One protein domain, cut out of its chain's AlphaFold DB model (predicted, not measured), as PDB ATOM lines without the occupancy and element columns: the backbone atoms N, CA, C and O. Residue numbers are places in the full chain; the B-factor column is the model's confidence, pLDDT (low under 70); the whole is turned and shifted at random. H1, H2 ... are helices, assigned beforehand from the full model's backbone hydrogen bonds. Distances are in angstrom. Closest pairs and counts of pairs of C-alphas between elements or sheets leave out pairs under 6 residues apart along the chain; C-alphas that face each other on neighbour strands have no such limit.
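Overview. This is residues 32 to 79 of the 80 residues of the protein "ISSth1, transposase (Orf2), IS3 family" of Streptococcus sp. HSISS3 (UniProt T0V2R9). H2, the longest helix, sticks out as a free arm at one end, and a long link, residues 50 to 62, joins it to a smaller H1 end, where residues 32 to 39 fold back near H1; the link first turns back through a short unnamed helical run, residues 51 to 53, and then runs out to H2 as a stretched-out piece of chain, residues 54 to 62. The arm, residues 58 to 79, makes much of the length. The printed part has 48 residues with two named helices, H1 then H2, and no named strand; its class is all helix. It is extended, with a radius of gyration of the C-alphas of 17.8 A and spans of 51 by 22 by 13 A.

Along the chain. H2, residues 63 to 77, is 21.1 A long and ends at C-alpha 77, (-46.964, -45.495, -69.260). H1, residues 40 to 49, is 14.3 A long and begins at C-alpha 40, (-35.168, -30.467, -32.013).

Arrangement. H2 and H1 are apart. Every O i to N i+4 pair is within hydrogen-bond range in H1 and H2.

Size, cuts and confidence. The two C-alphas farthest apart, those of Glu 49 and Thr 79, are 51.1 A apart. The link from H1 to H2 is long, with 13 residues. The printed part has no cut. Residues 77 to 79 have pLDDT under 70.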
ATOM      1  N   GLN A  32     -28.166 -29.884 -33.745       91.62
ATOM      2  CA  GLN A  32     -28.005 -30.361 -35.117       91.62
ATOM      3  C   GLN A  32     -27.628 -29.228 -36.059       91.62
ATOM      4  O   GLN A  32     -28.267 -28.177 -36.082       91.62
ATOM      5  N   GLU A  33     -26.643 -29.478 -36.923       90.94
ATOM      6  CA  GLU A  33     -26.222 -28.526 -37.959       90.94
ATOM      7  C   GLU A  33     -27.388 -28.116 -38.866       90.94
ATOM      8  O   GLU A  33     -27.553 -26.942 -39.178       90.94
ATOM      9  N   ARG A  34     -28.276 -29.062 -39.210       88.81
ATOM     10  CA  ARG A  34     -29.487 -28.782 -40.007       88.81
ATOM     11  C   ARG A  34     -30.470 -27.818 -39.333       88.81
ATOM     12  O   ARG A  34     -31.359 -27.321 -40.011       88.81
ATOM     13  N   PHE A  35     -30.339 -27.613 -38.025       92.62
ATOM     14  CA  PHE A  35     -31.131 -26.692 -37.210       92.62
ATOM     15  C   PHE A  35     -30.302 -25.478 -36.772       92.62
ATOM     16  O   PHE A  35     -30.630 -24.836 -35.779       92.62
ATOM     17  N   ASN A  36     -29.210 -25.175 -37.483       91.56
ATOM     18  CA  ASN A  36     -28.295 -24.081 -37.160       91.56
ATOM     19  C   ASN A  36     -27.746 -24.172 -35.723       91.56
ATOM     20  O   ASN A  36     -27.642 -23.165 -35.028       91.56
ATOM     21  N   GLY A  37     -27.437 -25.388 -35.259       94.31
ATOM     22  CA  GLY A  37     -26.907 -25.621 -33.913       94.31
ATOM     23  C   GLY A  37     -27.962 -25.621 -32.802       94.31
ATOM     24  O   GLY A  37     -27.602 -25.594 -31.630       94.31
ATOM     25  N   LYS A  38     -29.254 -25.674 -33.142       95.69
ATOM     26  CA  LYS A  38     -30.346 -25.861 -32.175       95.69
ATOM     27  C   LYS A  38     -30.694 -27.334 -31.988       95.69
ATOM     28  O   LYS A  38     -30.443 -28.172 -32.861       95.69
ATOM     29  N   THR A  39     -31.316 -27.645 -30.859       96.88
ATOM     30  CA  THR A  39     -31.909 -28.963 -30.608       96.88
ATOM     31  C   THR A  39     -33.301 -29.063 -31.246       96.88
ATOM     32  O   THR A  39     -33.968 -28.043 -31.459       96.88
ATOM     33  N   PRO A  40     -33.797 -30.279 -31.544       95.50
ATOM     34  CA  PRO A  40     -35.168 -30.467 -32.013       95.50
ATOM     35  C   PRO A  40     -36.224 -29.819 -31.111       95.50
ATOM     36  O   PRO A  40     -37.205 -29.281 -31.622       95.50
ATOM     37  N   ALA A  41     -36.047 -29.885 -29.789       97.25
ATOM     38  CA  ALA A  41     -36.988 -29.306 -28.838       97.25
ATOM     39  C   ALA A  41     -37.055 -27.776 -28.955       97.25
ATOM     40  O   ALA A  41     -38.154 -27.230 -28.988       97.25
ATOM     41  N   GLN A  42     -35.908 -27.103 -29.099       96.38
ATOM     42  CA  GLN A  42     -35.856 -25.652 -29.318       96.38
ATOM     43  C   GLN A  42     -36.575 -25.256 -30.609       96.38
ATOM     44  O   GLN A  42     -37.435 -24.384 -30.590       96.38
ATOM     45  N   VAL A  43     -36.296 -25.954 -31.715       95.25
ATOM     46  CA  VAL A  43     -36.955 -25.689 -33.006       95.25
ATOM     47  C   VAL A  43     -38.475 -25.849 -32.912       95.25
ATOM     48  O   VAL A  43     -39.212 -25.060 -33.498       95.25
ATOM     49  N   ARG A  44     -38.961 -26.862 -32.182       95.06
ATOM     50  CA  ARG A  44     -40.403 -27.076 -31.979       95.06
ATOM     51  C   ARG A  44     -41.037 -25.973 -31.139       95.06
ATOM     52  O   ARG A  44     -42.111 -25.513 -31.507       95.06
ATOM     53  N   ALA A  45     -40.386 -25.566 -30.050       96.06
ATOM     54  CA  ALA A  45     -40.874 -24.487 -29.196       96.06
ATOM     55  C   ALA A  45     -40.986 -23.173 -29.987       96.06
ATOM     56  O   ALA A  45     -42.054 -22.575 -30.025       96.06
ATOM     57  N   GLU A  46     -39.938 -22.802 -30.726       94.88
ATOM     58  CA  GLU A  46     -39.927 -21.592 -31.560       94.88
ATOM     59  C   GLU A  46     -41.010 -21.615 -32.647       94.88
ATOM     60  O   GLU A  46     -41.690 -20.615 -32.869       94.88
ATOM     61  N   ALA A  47     -41.202 -22.759 -33.313       94.44
ATOM     62  CA  ALA A  47     -42.245 -22.917 -34.323       94.44
ATOM     63  C   ALA A  47     -43.661 -22.882 -33.724       94.44
ATOM     64  O   ALA A  47     -44.592 -22.437 -34.388       94.44
ATOM     65  N   GLN A  48     -43.837 -23.354 -32.488       95.19
ATOM     66  CA  GLN A  48     -45.114 -23.285 -31.781       95.19
ATOM     67  C   GLN A  48     -45.424 -21.857 -31.313       95.19
ATOM     68  O   GLN A  48     -46.578 -21.442 -31.365       95.19
ATOM     69  N   GLU A  49     -44.408 -21.109 -30.881       96.62
ATOM     70  CA  GLU A  49     -44.533 -19.704 -30.480       96.62
ATOM     71  C   GLU A  49     -44.777 -18.778 -31.679       96.62
ATOM     72  O   GLU A  49     -45.606 -17.875 -31.591       96.62
ATOM     73  N   ASN A  50     -44.096 -19.011 -32.808       94.25
ATOM     74  CA  ASN A  50     -44.185 -18.176 -34.010       94.25
ATOM     75  C   ASN A  50     -44.352 -19.023 -35.290       94.25
ATOM     76  O   ASN A  50     -43.405 -19.147 -36.075       94.25
ATOM     77  N   PRO A  51     -45.554 -19.572 -35.553       91.94
ATOM     78  CA  PRO A  51     -45.789 -20.471 -36.686       91.94
ATOM     79  C   PRO A  51     -45.453 -19.862 -38.053       91.94
ATOM     80  O   PRO A  51     -44.866 -20.535 -38.898       91.94
ATOM     81  N   GLU A  52     -45.748 -18.574 -38.251       93.00
ATOM     82  CA  GLU A  52     -45.473 -17.842 -39.500       93.00
ATOM     83  C   GLU A  52     -43.970 -17.695 -39.800       93.00
ATOM     84  O   GLU A  52     -43.576 -17.471 -40.943       93.00
ATOM     85  N   GLN A  53     -43.115 -17.825 -38.781       88.75
ATOM     86  CA  GLN A  53     -41.657 -17.729 -38.904       88.75
ATOM     87  C   GLN A  53     -40.966 -19.094 -38.795       88.75
ATOM     88  O   GLN A  53     -39.735 -19.164 -38.800       88.75
ATOM     89  N   ALA A  54     -41.735 -20.184 -38.696       89.88
ATOM     90  CA  ALA A  54     -41.199 -21.526 -38.545       89.88
ATOM     91  C   ALA A  54     -40.307 -21.891 -39.751       89.88
ATOM     92  O   ALA A  54     -40.786 -21.932 -40.891       89.88
ATOM     93  N   PRO A  55     -39.010 -22.195 -39.542       86.06
ATOM     94  CA  PRO A  55     -38.126 -22.526 -40.648       86.06
ATOM     95  C   PRO A  55     -38.553 -23.826 -41.333       86.06
ATOM     96  O   PRO A  55     -38.845 -24.835 -40.684       86.06
ATOM     97  N   TYR A  56     -38.538 -23.831 -42.665       86.81
ATOM     98  CA  TYR A  56     -38.829 -25.029 -43.443       86.81
ATOM     99  C   TYR A  56     -37.590 -25.930 -43.550       86.81
ATOM    100  O   TYR A  56     -36.548 -25.520 -44.064       86.81
ATOM    101  N   TYR A  57     -37.713 -27.186 -43.114       84.62
ATOM    102  CA  TYR A  57     -36.636 -28.181 -43.162       84.62
ATOM    103  C   TYR A  57     -36.959 -29.307 -44.156       84.62
ATOM    104  O   TYR A  57     -37.404 -30.383 -43.736       84.62
ATOM    105  N   PRO A  58     -36.735 -29.111 -45.470       82.38
ATOM    106  CA  PRO A  58     -37.077 -30.112 -46.472       82.38
ATOM    107  C   PRO A  58     -36.284 -31.402 -46.264       82.38
ATOM    108  O   PRO A  58     -35.058 -31.398 -46.127       82.38
ATOM    109  N   ILE A  59     -36.982 -32.534 -46.309       81.44
ATOM    110  CA  ILE A  59     -36.338 -33.845 -46.344       81.44
ATOM    111  C   ILE A  59     -35.825 -34.062 -47.767       81.44
ATOM    112  O   ILE A  59     -36.604 -34.283 -48.697       81.44
ATOM    113  N   LYS A  60     -34.501 -34.002 -47.952       81.81
ATOM    114  CA  LYS A  60     -33.883 -34.334 -49.239       81.81
ATOM    115  C   LYS A  60     -34.145 -35.805 -49.559       81.81
ATOM    116  O   LYS A  60     -33.598 -36.698 -48.917       81.81
ATOM    117  N   GLN A  61     -34.974 -36.046 -50.570       84.69
ATOM    118  CA  GLN A  61     -35.240 -37.393 -51.061       84.69
ATOM    119  C   GLN A  61     -33.966 -38.001 -51.643       84.69
ATOM    120  O   GLN A  61     -33.284 -37.381 -52.466       84.69
ATOM    121  N   SER A  62     -33.654 -39.232 -51.236       89.75
ATOM    122  CA  SER A  62     -32.505 -39.946 -51.790       89.75
ATOM    123  C   SER A  62     -32.726 -40.222 -53.281       89.75
ATOM    124  O   SER A  62     -33.850 -40.487 -53.725       89.75
ATOM    125  N   LYS A  63     -31.642 -40.199 -54.068       92.12
ATOM    126  CA  LYS A  63     -31.692 -40.522 -55.503       92.12
ATOM    127  C   LYS A  63     -32.334 -41.895 -55.745       92.12
ATOM    128  O   LYS A  63     -33.189 -42.013 -56.613       92.12
ATOM    129  N   LYS A  64     -32.002 -42.892 -54.915       92.94
ATOM    130  CA  LYS A  64     -32.552 -44.256 -54.991       92.94
ATOM    131  C   LYS A  64     -34.081 -44.267 -54.982       92.94
ATOM    132  O   LYS A  64     -34.686 -44.950 -55.801       92.94
ATOM    133  N   TYR A  65     -34.708 -43.517 -54.075       90.25
ATOM    134  CA  TYR A  65     -36.169 -43.492 -53.991       90.25
ATOM    135  C   TYR A  65     -36.800 -42.743 -55.163       90.25
ATOM    136  O   TYR A  65     -37.822 -43.179 -55.686       90.25
ATOM    137  N   ARG A  66     -36.168 -41.659 -55.627       90.56
ATOM    138  CA  ARG A  66     -36.618 -40.938 -56.827       90.56
ATOM    139  C   ARG A  66     -36.592 -41.836 -58.066       90.56
ATOM    140  O   ARG A  66     -37.574 -41.883 -58.799       90.56
ATOM    141  N   ASP A  67     -35.501 -42.571 -58.262       93.94
ATOM    142  CA  ASP A  67     -35.325 -43.474 -59.402       93.94
ATOM    143  C   ASP A  67     -36.296 -44.658 -59.350       93.94
ATOM    144  O   ASP A  67     -36.860 -45.043 -60.376       93.94
ATOM    145  N   TYR A  68     -36.537 -45.208 -58.154       92.88
ATOM    146  CA  TYR A  68     -37.530 -46.261 -57.950       92.88
ATOM    147  C   TYR A  68     -38.915 -45.808 -58.425       92.88
ATOM    148  O   TYR A  68     -39.527 -46.467 -59.264       92.88
ATOM    149  N   TRP A  69     -39.385 -44.647 -57.959       91.81
ATOM    150  CA  TRP A  69     -40.697 -44.132 -58.348       91.81
ATOM    151  C   TRP A  69     -40.780 -43.756 -59.825       91.81
ATOM    152  O   TRP A  69     -41.802 -44.023 -60.455       91.81
ATOM    153  N   LYS A  70     -39.700 -43.213 -60.398       92.94
ATOM    154  CA  LYS A  70     -39.614 -42.960 -61.840       92.94
ATOM    155  C   LYS A  70     -39.789 -44.252 -62.642       92.94
ATOM    156  O   LYS A  70     -40.621 -44.307 -63.535       92.94
ATOM    157  N   THR A  71     -39.099 -45.321 -62.244       93.69
ATOM    158  CA  THR A  71     -39.211 -46.641 -62.885       93.69
ATOM    159  C   THR A  71     -40.641 -47.189 -62.828       93.69
ATOM    160  O   THR A  71     -41.126 -47.767 -63.798       93.69
ATOM    161  N   ILE A  72     -41.337 -47.013 -61.700       91.69
ATOM    162  CA  ILE A  72     -42.745 -47.419 -61.564       91.69
ATOM    163  C   ILE A  72     -43.654 -46.600 -62.493       91.69
ATOM    164  O   ILE A  72     -44.553 -47.169 -63.112       91.69
ATOM    165  N   ALA A  73     -43.432 -45.288 -62.600       91.12
ATOM    166  CA  ALA A  73     -44.208 -44.412 -63.475       91.12
ATOM    167  C   ALA A  73     -43.994 -44.753 -64.960       91.12
ATOM    168  O   ALA A  73     -44.964 -44.914 -65.697       91.12
ATOM    169  N   ASP A  74     -42.740 -44.954 -65.369       90.75
ATOM    170  CA  ASP A  74     -42.377 -45.296 -66.746       90.75
ATOM    171  C   ASP A  74     -43.009 -46.634 -67.176       90.75
ATOM    172  O   ASP A  74     -43.540 -46.740 -68.278       90.75
ATOM    173  N   LYS A  75     -43.055 -47.632 -66.279       85.69
ATOM    174  CA  LYS A  75     -43.726 -48.920 -66.541       85.69
ATOM    175  C   LYS A  75     -45.235 -48.787 -66.741       85.69
ATOM    176  O   LYS A  75     -45.786 -49.475 -67.590       85.69
ATOM    177  N   LYS A  76     -45.910 -47.919 -65.978       77.94
ATOM    178  CA  LYS A  76     -47.357 -47.681 -66.140       77.94
ATOM    179  C   LYS A  76     -47.686 -47.052 -67.494       77.94
ATOM    180  O   LYS A  76     -48.713 -47.377 -68.081       77.94
ATOM    181  N   ASN A  77     -46.798 -46.193 -67.987       69.69
ATOM    182  CA  ASN A  77     -46.964 -45.495 -69.260       69.69
ATOM    183  C   ASN A  77     -46.582 -46.343 -70.489       69.69
ATOM    184  O   ASN A  77     -46.868 -45.931 -71.605       69.69
ATOM    185  N   GLN A  78     -45.943 -47.506 -70.304       60.62
ATOM    186  CA  GLN A  78     -45.575 -48.433 -71.387       60.62
ATOM    187  C   GLN A  78     -46.674 -49.453 -71.729       60.62
ATOM    188  O   GLN A  78     -46.574 -50.135 -72.740       60.62
ATOM    189  N   THR A  79     -47.707 -49.576 -70.897       57.03
ATOM    190  CA  THR A  79     -48.842 -50.499 -71.090       57.03
ATOM    191  C   THR A  79     -50.007 -49.905 -71.906       57.03
ATOM    192  O   THR A  79     -51.153 -50.293 -71.687       57.03
TER     193      THR A  79